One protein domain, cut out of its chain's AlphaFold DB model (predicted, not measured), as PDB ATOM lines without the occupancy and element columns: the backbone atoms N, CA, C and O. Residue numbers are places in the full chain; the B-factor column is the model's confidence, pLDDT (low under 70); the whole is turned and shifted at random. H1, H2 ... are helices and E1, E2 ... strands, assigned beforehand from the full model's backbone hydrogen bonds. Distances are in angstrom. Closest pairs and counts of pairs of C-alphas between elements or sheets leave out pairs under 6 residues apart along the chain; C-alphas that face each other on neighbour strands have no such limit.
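This is residues 240 to 320 of the 727 residues of an uncharacterized protein of Pseudomonas fluorescens (UniProt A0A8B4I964). Helix H1 and the shorter H3 lie side by side, running opposite ways, while short H2 and a small antiparallel hairpin, E1 and E2, sit beside H1. The printed part has 81 residues, mostly helix by class, with three named helices and two named strands in the order H1, E1, E2, H2, H3. It is compact, with a radius of gyration of the C-alphas of 12.4 A and spans of 37 by 26 by 18 A.

H1, residues 240 to 257, touches H3, residues 308 to 319, with residues 248 to 256 alone, at a shallow tilt of 30 degrees; the closest C-alphas, Ala 252 and Ile 315, are 5.1 A apart. In hairpin E1, residues 274 to 276, and E2, residues 290 to 292, N 275 and O 291 are within hydrogen-bond range at 2.9 A. H2, residues 293 to 299, is close to H1 but not clearly touching; the closest C-alphas, Leu 251 and Leu 297, are 7.8 A apart. H2 and H3 are apart. In H1, H2 and H3 every O i to N i+4 pair is within hydrogen-bond range.

H1 runs 25.6 A from C-alpha 240 at (173.972, 155.135, 161.568). E1 and E2 each measure 7.1 A and H2 9.9 A. H3 runs 16.3 A to C-alpha 319 at (185.949, 167.623, 158.444).

The farthest C-alphas, Ser 263 and Ala 287, are 38.5 A apart. The printed part has no cut. The links H1 to E1 and E1 to E2 are long. Residues 285 to 288 have pLDDT under 70.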
ATOM      1  N   SER A 240     172.973 154.642 160.610       91.69
ATOM      2  CA  SER A 240     173.972 155.135 161.568       91.69
ATOM      3  C   SER A 240     175.146 155.809 160.857       91.69
ATOM      4  O   SER A 240     175.583 156.871 161.290       91.69
ATOM      5  N   ALA A 241     175.630 155.242 159.745       91.75
ATOM      6  CA  ALA A 241     176.706 155.842 158.962       91.75
ATOM      7  C   ALA A 241     176.298 157.203 158.373       91.75
ATOM      8  O   ALA A 241     177.039 158.170 158.513       91.75
ATOM      9  N   ILE A 242     175.104 157.317 157.779       93.06
ATOM     10  CA  ILE A 242     174.590 158.601 157.267       93.06
ATOM     11  C   ILE A 242     174.415 159.612 158.407       93.06
ATOM     12  O   ILE A 242     174.856 160.753 158.280       93.06
ATOM     13  N   GLY A 243     173.826 159.188 159.529       92.12
ATOM     14  CA  GLY A 243     173.641 160.035 160.707       92.12
ATOM     15  C   GLY A 243     174.961 160.570 161.254       92.12
ATOM     16  O   GLY A 243     175.077 161.769 161.490       92.12
ATOM     17  N   ALA A 244     175.986 159.721 161.359       90.75
ATOM     18  CA  ALA A 244     177.318 160.130 161.789       90.75
ATOM     19  C   ALA A 244     177.952 161.164 160.838       90.75
ATOM     20  O   ALA A 244     178.621 162.087 161.297       90.75
ATOM     21  N   LEU A 245     177.732 161.050 159.523       90.94
ATOM     22  CA  LEU A 245     178.222 162.032 158.548       90.94
ATOM     23  C   LEU A 245     177.523 163.388 158.672       90.94
ATOM     24  O   LEU A 245     178.184 164.426 158.604       90.94
ATOM     25  N   ASP A 246     176.208 163.392 158.885       91.31
ATOM     26  CA  ASP A 246     175.467 164.626 159.150       91.31
ATOM     27  C   ASP A 246     175.895 165.275 160.464       91.31
ATOM     28  O   ASP A 246     176.117 166.484 160.513       91.31
ATOM     29  N   GLU A 247     176.070 164.474 161.515       92.00
ATOM     30  CA  GLU A 247     176.501 164.958 162.824       92.00
ATOM     31  C   GLU A 247     177.892 165.568 162.767       92.00
ATOM     32  O   GLU A 247     178.096 166.645 163.316       92.00
ATOM     33  N   ARG A 248     178.844 164.945 162.064       92.25
ATOM     34  CA  ARG A 248     180.186 165.519 161.886       92.25
ATOM     35  C   ARG A 248     180.134 166.888 161.221       92.25
ATOM     36  O   ARG A 248     180.784 167.818 161.699       92.25
ATOM     37  N   ALA A 249     179.342 167.027 160.157       90.69
ATOM     38  CA  ALA A 249     179.151 168.307 159.480       90.69
ATOM     39  C   ALA A 249     178.475 169.343 160.397       90.69
ATOM     40  O   ALA A 249     178.901 170.498 160.448       90.69
ATOM     41  N   HIS A 250     177.461 168.926 161.162       92.88
ATOM     42  CA  HIS A 250     176.779 169.774 162.139       92.88
ATOM     43  C   HIS A 250     177.720 170.259 163.244       92.88
ATOM     44  O   HIS A 250     177.832 171.464 163.467       92.88
ATOM     45  N   LEU A 251     178.444 169.342 163.885       94.00
ATOM     46  CA  LEU A 251     179.403 169.640 164.943       94.00
ATOM     47  C   LEU A 251     180.522 170.547 164.429       94.00
ATOM     48  O   LEU A 251     180.843 171.531 165.087       94.00
ATOM     49  N   ALA A 252     181.069 170.291 163.236       93.94
ATOM     50  CA  ALA A 252     182.095 171.149 162.649       93.94
ATOM     51  C   ALA A 252     181.593 172.589 162.465       93.94
ATOM     52  O   ALA A 252     182.314 173.533 162.790       93.94
ATOM     53  N   ASN A 253     180.352 172.768 162.000       92.12
ATOM     54  CA  ASN A 253     179.741 174.089 161.861       92.12
ATOM     55  C   ASN A 253     179.553 174.775 163.225       92.12
ATOM     56  O   ASN A 253     179.959 175.924 163.387       92.12
ATOM     57  N   VAL A 254     179.013 174.060 164.222       93.06
ATOM     58  CA  VAL A 254     178.855 174.578 165.594       93.06
ATOM     59  C   VAL A 254     180.203 175.027 166.160       93.06
ATOM     60  O   VAL A 254     180.338 176.162 166.601       93.06
ATOM     61  N   LEU A 255     181.230 174.177 166.090       93.62
ATOM     62  CA  LEU A 255     182.569 174.505 166.584       93.62
ATOM     63  C   LEU A 255     183.195 175.692 165.833       93.62
ATOM     64  O   LEU A 255     183.821 176.549 166.455       93.62
ATOM     65  N   THR A 256     182.990 175.788 164.516       92.88
ATOM     66  CA  THR A 256     183.509 176.896 163.693       92.88
ATOM     67  C   THR A 256     182.927 178.244 164.118       92.88
ATOM     68  O   THR A 256     183.657 179.233 164.177       92.88
ATOM     69  N   GLN A 257     181.645 178.294 164.493       90.31
ATOM     70  CA  GLN A 257     180.999 179.519 164.990       90.31
ATOM     71  C   GLN A 257     181.632 180.047 166.290       90.31
ATOM     72  O   GLN A 257     181.549 181.242 166.571       90.31
ATOM     73  N   HIS A 258     182.307 179.186 167.057       88.88
ATOM     74  CA  HIS A 258     182.993 179.546 168.299       88.88
ATOM     75  C   HIS A 258     184.485 179.856 168.130       88.88
ATOM     76  O   HIS A 258     185.140 180.225 169.109       88.88
ATOM     77  N   LEU A 259     185.032 179.712 166.919       86.19
ATOM     78  CA  LEU A 259     186.469 179.793 166.701       86.19
ATOM     79  C   LEU A 259     187.009 181.234 166.764       86.19
ATOM     80  O   LEU A 259     188.031 181.442 167.412       86.19
ATOM     81  N   ALA A 260     186.299 182.216 166.187       79.06
ATOM     82  CA  ALA A 260     186.703 183.634 166.082       79.06
ATOM     83  C   ALA A 260     188.192 183.845 165.667       79.06
ATOM     84  O   ALA A 260     188.906 182.901 165.327       79.06
ATOM     85  N   ASP A 261     188.694 185.084 165.667       79.00
ATOM     86  CA  ASP A 261     190.103 185.396 165.333       79.00
ATOM     87  C   ASP A 261     191.070 185.133 166.511       79.00
ATOM     88  O   ASP A 261     192.030 185.869 166.741       79.00
ATOM     89  N   LYS A 262     190.796 184.092 167.302       85.75
ATOM     90  CA  LYS A 262     191.525 183.762 168.535       85.75
ATOM     91  C   LYS A 262     192.897 183.158 168.252       85.75
ATOM     92  O   LYS A 262     193.034 182.350 167.333       85.75
ATOM     93  N   SER A 263     193.913 183.450 169.063       89.12
ATOM     94  CA  SER A 263     195.183 182.704 168.996       89.12
ATOM     95  C   SER A 263     195.010 181.277 169.531       89.12
ATOM     96  O   SER A 263     194.069 181.011 170.272       89.12
ATOM     97  N   ASP A 264     195.894 180.343 169.159       88.88
ATOM     98  CA  ASP A 264     195.762 178.919 169.531       88.88
ATOM     99  C   ASP A 264     195.649 178.681 171.049       88.88
ATOM    100  O   ASP A 264     194.890 177.807 171.466       88.88
ATOM    101  N   ASP A 265     196.329 179.485 171.869       92.25
ATOM    102  CA  ASP A 265     196.341 179.347 173.334       92.25
ATOM    103  C   ASP A 265     195.108 179.951 174.032       92.25
ATOM    104  O   ASP A 265     194.925 179.786 175.240       92.25
ATOM    105  N   GLU A 266     194.260 180.684 173.308       93.50
ATOM    106  CA  GLU A 266     193.115 181.363 173.909       93.50
ATOM    107  C   GLU A 266     192.024 180.365 174.319       93.50
ATOM    108  O   GLU A 266     191.645 179.475 173.556       93.50
ATOM    109  N   ALA A 267     191.467 180.540 175.520       92.56
ATOM    110  CA  ALA A 267     190.410 179.678 176.030       92.56
ATOM    111  C   ALA A 267     189.085 179.827 175.250       92.56
ATOM    112  O   ALA A 267     188.680 180.918 174.824       92.56
ATOM    113  N   VAL A 268     188.356 178.718 175.128       92.69
ATOM    114  CA  VAL A 268     187.008 178.654 174.542       92.69
ATOM    115  C   VAL A 268     186.012 178.062 175.535       92.69
ATOM    116  O   VAL A 268     186.279 177.071 176.209       92.69
ATOM    117  N   ALA A 269     184.844 178.696 175.640       89.56
ATOM    118  CA  ALA A 269     183.779 178.293 176.550       89.56
ATOM    119  C   ALA A 269     182.736 177.455 175.800       89.56
ATOM    120  O   ALA A 269     181.840 178.003 175.161       89.56
ATOM    121  N   LEU A 270     182.879 176.130 175.870       92.12
ATOM    122  CA  LEU A 270     181.993 175.161 175.203       92.12
ATOM    123  C   LEU A 270     181.195 174.291 176.190       92.12
ATOM    124  O   LEU A 270     180.320 173.525 175.791       92.12
ATOM    125  N   ALA A 271     181.500 174.388 177.486       90.69
ATOM    126  CA  ALA A 271     180.867 173.583 178.521       90.69
ATOM    127  C   ALA A 271     179.374 173.921 178.667       90.69
ATOM    128  O   ALA A 271     178.994 175.090 178.708       90.69
ATOM    129  N   GLY A 272     178.538 172.887 178.774       89.31
ATOM    130  CA  GLY A 272     177.086 173.031 178.916       89.31
ATOM    131  C   GLY A 272     176.344 173.382 177.623       89.31
ATOM    132  O   GLY A 272     175.124 173.517 177.662       89.31
ATOM    133  N   LEU A 273     177.039 173.516 176.487       93.31
ATOM    134  CA  LEU A 273     176.384 173.709 175.196       93.31
ATOM    135  C   LEU A 273     175.628 172.435 174.799       93.31
ATOM    136  O   LEU A 273     176.187 171.340 174.849       93.31
ATOM    137  N   GLU A 274     174.378 172.587 174.367       93.25
ATOM    138  CA  GLU A 274     173.579 171.498 173.807       93.25
ATOM    139  C   GLU A 274     173.534 171.584 172.281       93.25
ATOM    140  O   GLU A 274     173.341 172.660 171.709       93.25
ATOM    141  N   VAL A 275     173.641 170.434 171.624       92.56
ATOM    142  CA  VAL A 275     173.585 170.293 170.165       92.56
ATOM    143  C   VAL A 275     172.568 169.233 169.769       92.56
ATOM    144  O   VAL A 275     172.275 168.321 170.543       92.56
ATOM    145  N   GLN A 276     172.013 169.363 168.565       90.62
ATOM    146  CA  GLN A 276     171.139 168.341 167.994       90.62
ATOM    147  C   GLN A 276     171.982 167.182 167.448       90.62
ATOM    148  O   GLN A 276     172.998 167.416 166.792       90.62
ATOM    149  N   VAL A 277     171.536 165.949 167.675       89.75
ATOM    150  CA  VAL A 277     172.089 164.743 167.038       89.75
ATOM    151  C   VAL A 277     171.101 164.145 166.041       89.75
ATOM    152  O   VAL A 277     169.904 164.436 166.070       89.75
ATOM    153  N   SER A 278     171.603 163.303 165.139       88.44
ATOM    154  CA  SER A 278     170.778 162.628 164.143       88.44
ATOM    155  C   SER A 278     169.764 161.706 164.822       88.44
ATOM    156  O   SER A 278     170.068 161.050 165.816       88.44
ATOM    157  N   SER A 279     168.581 161.530 164.227       85.25
ATOM    158  CA  SER A 279     167.625 160.508 164.683       85.25
ATOM    159  C   SER A 279     168.166 159.075 164.570       85.25
ATOM    160  O   SER A 279     167.593 158.161 165.149       85.25
ATOM    161  N   ALA A 280     169.232 158.859 163.790       85.94
ATOM    162  CA  ALA A 280     169.917 157.570 163.686       85.94
ATOM    163  C   ALA A 280     171.023 157.378 164.745       85.94
ATOM    164  O   ALA A 280     171.658 156.324 164.786       85.94
ATOM    165  N   SER A 281     171.268 158.388 165.584       86.31
ATOM    166  CA  SER A 281     172.280 158.351 166.636       86.31
ATOM    167  C   SER A 281     171.882 157.427 167.777       86.31
ATOM    168  O   SER A 281     170.742 157.450 168.239       86.31
ATOM    169  N   ALA A 282     172.852 156.715 168.348       83.12
ATOM    170  CA  ALA A 282     172.652 156.006 169.614       83.12
ATOM    171  C   ALA A 282     172.400 156.965 170.800       83.12
ATOM    172  O   ALA A 282     171.911 156.552 171.856       83.12
ATOM    173  N   LEU A 283     172.746 158.248 170.636       85.44
ATOM    174  CA  LEU A 283     172.515 159.299 171.622       85.44
ATOM    175  C   LEU A 283     171.106 159.904 171.550       85.44
ATOM    176  O   LEU A 283     170.689 160.575 172.494       85.44
ATOM    177  N   ALA A 284     170.346 159.646 170.480       82.44
ATOM    178  CA  ALA A 284     168.985 160.146 170.307       82.44
ATOM    179  C   ALA A 284     167.995 159.384 171.212       82.44
ATOM    180  O   ALA A 284     167.200 158.567 170.759       82.44
ATOM    181  N   ARG A 285     168.074 159.619 172.529       69.56
ATOM    182  CA  ARG A 285     167.268 158.920 173.549       69.56
ATOM    183  C   ARG A 285     165.931 159.601 173.856       69.56
ATOM    184  O   ARG A 285     165.032 158.950 174.378       69.56
ATOM    185  N   ASN A 286     165.789 160.885 173.516       62.06
ATOM    186  CA  ASN A 286     164.615 161.706 173.828       62.06
ATOM    187  C   ASN A 286     164.057 162.379 172.563       62.06
ATOM    188  O   ASN A 286     164.809 162.702 171.646       62.06
ATOM    189  N   ALA A 287     162.755 162.690 172.558       55.28
ATOM    190  CA  ALA A 287     162.053 163.304 171.421       55.28
ATOM    191  C   ALA A 287     162.635 164.656 170.951       55.28
ATOM    192  O   ALA A 287     162.421 165.049 169.809       55.28
ATOM    193  N   ASN A 288     163.390 165.357 171.809       66.75
ATOM    194  CA  ASN A 288     163.990 166.652 171.480       66.75
ATOM    195  C   ASN A 288     165.315 166.545 170.709       66.75
ATOM    196  O   ASN A 288     165.766 167.569 170.203       66.75
ATOM    197  N   GLY A 289     165.948 165.361 170.661       76.81
ATOM    198  CA  GLY A 289     167.189 165.104 169.912       76.81
ATOM    199  C   GLY A 289     168.448 165.831 170.405       76.81
ATOM    200  O   GLY A 289     169.510 165.660 169.813       76.81
ATOM    201  N   LYS A 290     168.355 166.632 171.476       87.88
ATOM    202  CA  LYS A 290     169.477 167.404 172.017       87.88
ATOM    203  C   LYS A 290     170.285 166.625 173.045       87.88
ATOM    204  O   LYS A 290     169.712 165.970 173.916       87.88
ATOM    205  N   VAL A 291     171.603 166.770 172.973       92.38
ATOM    206  CA  VAL A 291     172.576 166.235 173.934       92.38
ATOM    207  C   VAL A 291     173.656 167.270 174.229       92.38
ATOM    208  O   VAL A 291     173.801 168.246 173.491       92.38
ATOM    209  N   LEU A 292     174.430 167.064 175.296       93.62
ATOM    210  CA  LEU A 292     175.593 167.903 175.572       93.62
ATOM    211  C   LEU A 292     176.624 167.760 174.445       93.62
ATOM    212  O   LEU A 292     176.874 166.659 173.952       93.62
ATOM    213  N   LEU A 293     177.267 168.869 174.071       94.50
ATOM    214  CA  LEU A 293     178.320 168.889 173.055       94.50
ATOM    215  C   LEU A 293     179.456 167.913 173.395       94.50
ATOM    216  O   LEU A 293     179.980 167.270 172.492       94.50
ATOM    217  N   ASP A 294     179.815 167.769 174.676       94.44
ATOM    218  CA  ASP A 294     180.840 166.804 175.105       94.44
ATOM    219  C   ASP A 294     180.430 165.362 174.764       94.44
ATOM    220  O   ASP A 294     181.218 164.624 174.181       94.44
ATOM    221  N   ASP A 295     179.179 164.972 175.026       92.88
ATOM    222  CA  ASP A 295     178.683 163.628 174.698       92.88
ATOM    223  C   ASP A 295     178.682 163.384 173.182       92.88
ATOM    224  O   ASP A 295     179.112 162.325 172.715       92.88
ATOM    225  N   ALA A 296     178.255 164.385 172.404       93.19
ATOM    226  CA  ALA A 296     178.287 164.316 170.949       93.19
ATOM    227  C   ALA A 296     179.729 164.163 170.433       93.19
ATOM    228  O   ALA A 296     180.005 163.244 169.667       93.19
ATOM    229  N   LEU A 297     180.676 164.983 170.895       93.62
ATOM    230  CA  LEU A 297     182.085 164.887 170.493       93.62
ATOM    231  C   LEU A 297     182.715 163.548 170.893       93.62
ATOM    232  O   LEU A 297     183.404 162.933 170.075       93.62
ATOM    233  N   ARG A 298     182.419 163.043 172.095       92.12
ATOM    234  CA  ARG A 298     182.890 161.729 172.559       92.12
ATOM    235  C   ARG A 298     182.393 160.590 171.681       92.12
ATOM    236  O   ARG A 298     183.158 159.661 171.427       92.12
ATOM    237  N   SER A 299     181.164 160.668 171.168       90.00
ATOM    238  CA  SER A 299     180.647 159.668 170.221       90.00
ATOM    239  C   SER A 299     181.413 159.634 168.889       90.00
ATOM    240  O   SER A 299     181.463 158.591 168.242       90.00
ATOM    241  N   HIS A 300     182.097 160.730 168.538       89.06
ATOM    242  CA  HIS A 300     183.005 160.845 167.387       89.06
ATOM    243  C   HIS A 300     184.493 160.711 167.779       89.06
ATOM    244  O   HIS A 300     185.393 161.038 166.999       89.06
ATOM    245  N   GLY A 301     184.775 160.221 168.991       89.00
ATOM    246  CA  GLY A 301     186.130 159.980 169.492       89.00
ATOM    247  C   GLY A 301     186.925 161.249 169.805       89.00
ATOM    248  O   GLY A 301     188.151 161.214 169.766       89.00
ATOM    249  N   GLN A 302     186.254 162.371 170.067       90.31
ATOM    250  CA  GLN A 302     186.883 163.647 170.411       90.31
ATOM    251  C   GLN A 302     186.643 164.024 171.873       90.31
ATOM    252  O   GLN A 302     185.671 163.600 172.497       90.31
ATOM    253  N   VAL A 303     187.540 164.848 172.412       91.62
ATOM    254  CA  VAL A 303     187.395 165.476 173.729       91.62
ATOM    255  C   VAL A 303     186.918 166.914 173.568       91.62
ATOM    256  O   VAL A 303     187.220 167.552 172.560       91.62
ATOM    257  N   LEU A 304     186.186 167.435 174.558       93.62
ATOM    258  CA  LEU A 304     185.747 168.829 174.557       93.62
ATOM    259  C   LEU A 304     186.956 169.791 174.501       93.62
ATOM    260  O   LEU A 304     187.746 169.801 175.453       93.62
ATOM    261  N   PRO A 305     187.085 170.620 173.447       94.50
ATOM    262  CA  PRO A 305     188.188 171.565 173.327       94.50
ATOM    263  C   PRO A 305     188.155 172.641 174.411       94.50
ATOM    264  O   PRO A 305     187.100 173.206 174.713       94.50
ATOM    265  N   LYS A 306     189.322 172.961 174.963       93.69
ATOM    266  CA  LYS A 306     189.523 174.008 175.973       93.69
ATOM    267  C   LYS A 306     190.185 175.250 175.393       93.69
ATOM    268  O   LYS A 306     189.962 176.345 175.912       93.69
ATOM    269  N   THR A 307     190.965 175.096 174.325       94.56
ATOM    270  CA  THR A 307     191.666 176.189 173.637       94.56
ATOM    271  C   THR A 307     191.231 176.309 172.178       94.56
ATOM    272  O   THR A 307     190.679 175.370 171.597       94.56
ATOM    273  N   ALA A 308     191.457 177.470 171.561       94.50
ATOM    274  CA  ALA A 308     191.152 177.669 170.148       94.50
ATOM    275  C   ALA A 308     191.982 176.730 169.249       94.50
ATOM    276  O   ALA A 308     191.478 176.274 168.226       94.50
ATOM    277  N   GLY A 309     193.211 176.381 169.643       93.00
ATOM    278  CA  GLY A 309     194.038 175.390 168.950       93.00
ATOM    279  C   GLY A 309     193.419 173.988 168.979       93.00
ATOM    280  O   GLY A 309     193.250 173.363 167.929       93.00
ATOM    281  N   GLU A 310     192.980 173.527 170.157       93.75
ATOM    282  CA  GLU A 310     192.246 172.261 170.304       93.75
ATOM    283  C   GLU A 310     190.931 172.282 169.507       93.75
ATOM    284  O   GLU A 310     190.561 171.289 168.880       93.75
ATOM    285  N   LEU A 311     190.247 173.431 169.467       95.06
ATOM    286  CA  LEU A 311     189.011 173.623 168.710       95.06
ATOM    287  C   LEU A 311     189.249 173.508 167.198       95.06
ATOM    288  O   LEU A 311     188.498 172.818 166.508       95.06
ATOM    289  N   ARG A 312     190.322 174.122 166.676       94.06
ATOM    290  CA  ARG A 312     190.743 173.952 165.275       94.06
ATOM    291  C   ARG A 312     191.046 172.495 164.972       94.06
ATOM    292  O   ARG A 312     190.640 172.012 163.919       94.06
ATOM    293  N   ASN A 313     191.737 171.798 165.872       93.56
ATOM    294  CA  ASN A 313     192.043 170.385 165.686       93.56
ATOM    295  C   ASN A 313     190.772 169.521 165.645       93.56
ATOM    296  O   ASN A 313     190.617 168.701 164.741       93.56
ATOM    297  N   ALA A 314     189.820 169.760 166.551       94.12
ATOM    298  CA  ALA A 314     188.517 169.098 166.547       94.12
ATOM    299  C   ALA A 314     187.776 169.307 165.213       94.12
ATOM    300  O   ALA A 314     187.319 168.340 164.601       94.12
ATOM    301  N   ILE A 315     187.742 170.544 164.702       93.88
ATOM    302  CA  ILE A 315     187.161 170.866 163.387       93.88
ATOM    303  C   ILE A 315     187.890 170.120 162.262       93.88
ATOM    304  O   ILE A 315     187.230 169.534 161.401       93.88
ATOM    305  N   ARG A 316     189.234 170.090 162.263       92.31
ATOM    306  CA  ARG A 316     190.022 169.342 161.265       92.31
ATOM    307  C   ARG A 316     189.649 167.860 161.263       92.31
ATOM    308  O   ARG A 316     189.375 167.312 160.204       92.31
ATOM    309  N   TRP A 317     189.538 167.230 162.430       91.69
ATOM    310  CA  TRP A 317     189.101 165.836 162.539       91.69
ATOM    311  C   TRP A 317     187.648 165.618 162.090       91.69
ATOM    312  O   TRP A 317     187.353 164.652 161.385       91.69
ATOM    313  N   LEU A 318     186.723 166.511 162.456       92.19
ATOM    314  CA  LEU A 318     185.318 166.394 162.047       92.19
ATOM    315  C   LEU A 318     185.147 166.552 160.535       92.19
ATOM    316  O   LEU A 318     184.284 165.894 159.963       92.19
ATOM    317  N   THR A 319     185.989 167.360 159.892       89.19
ATOM    318  CA  THR A 319     185.949 167.623 158.444       89.19
ATOM    319  C   THR A 319     186.867 166.720 157.618       89.19
ATOM    320  O   THR A 319     186.716 166.664 156.399       89.19
ATOM    321  N   ALA A 320     187.780 165.976 158.254       86.56
ATOM    322  CA  ALA A 320     188.691 165.060 157.575       86.56
ATOM    323  C   ALA A 320     187.924 163.981 156.795       86.56
ATOM    324  O   ALA A 320     187.171 163.175 157.349       86.56
TER     325      ALA A 320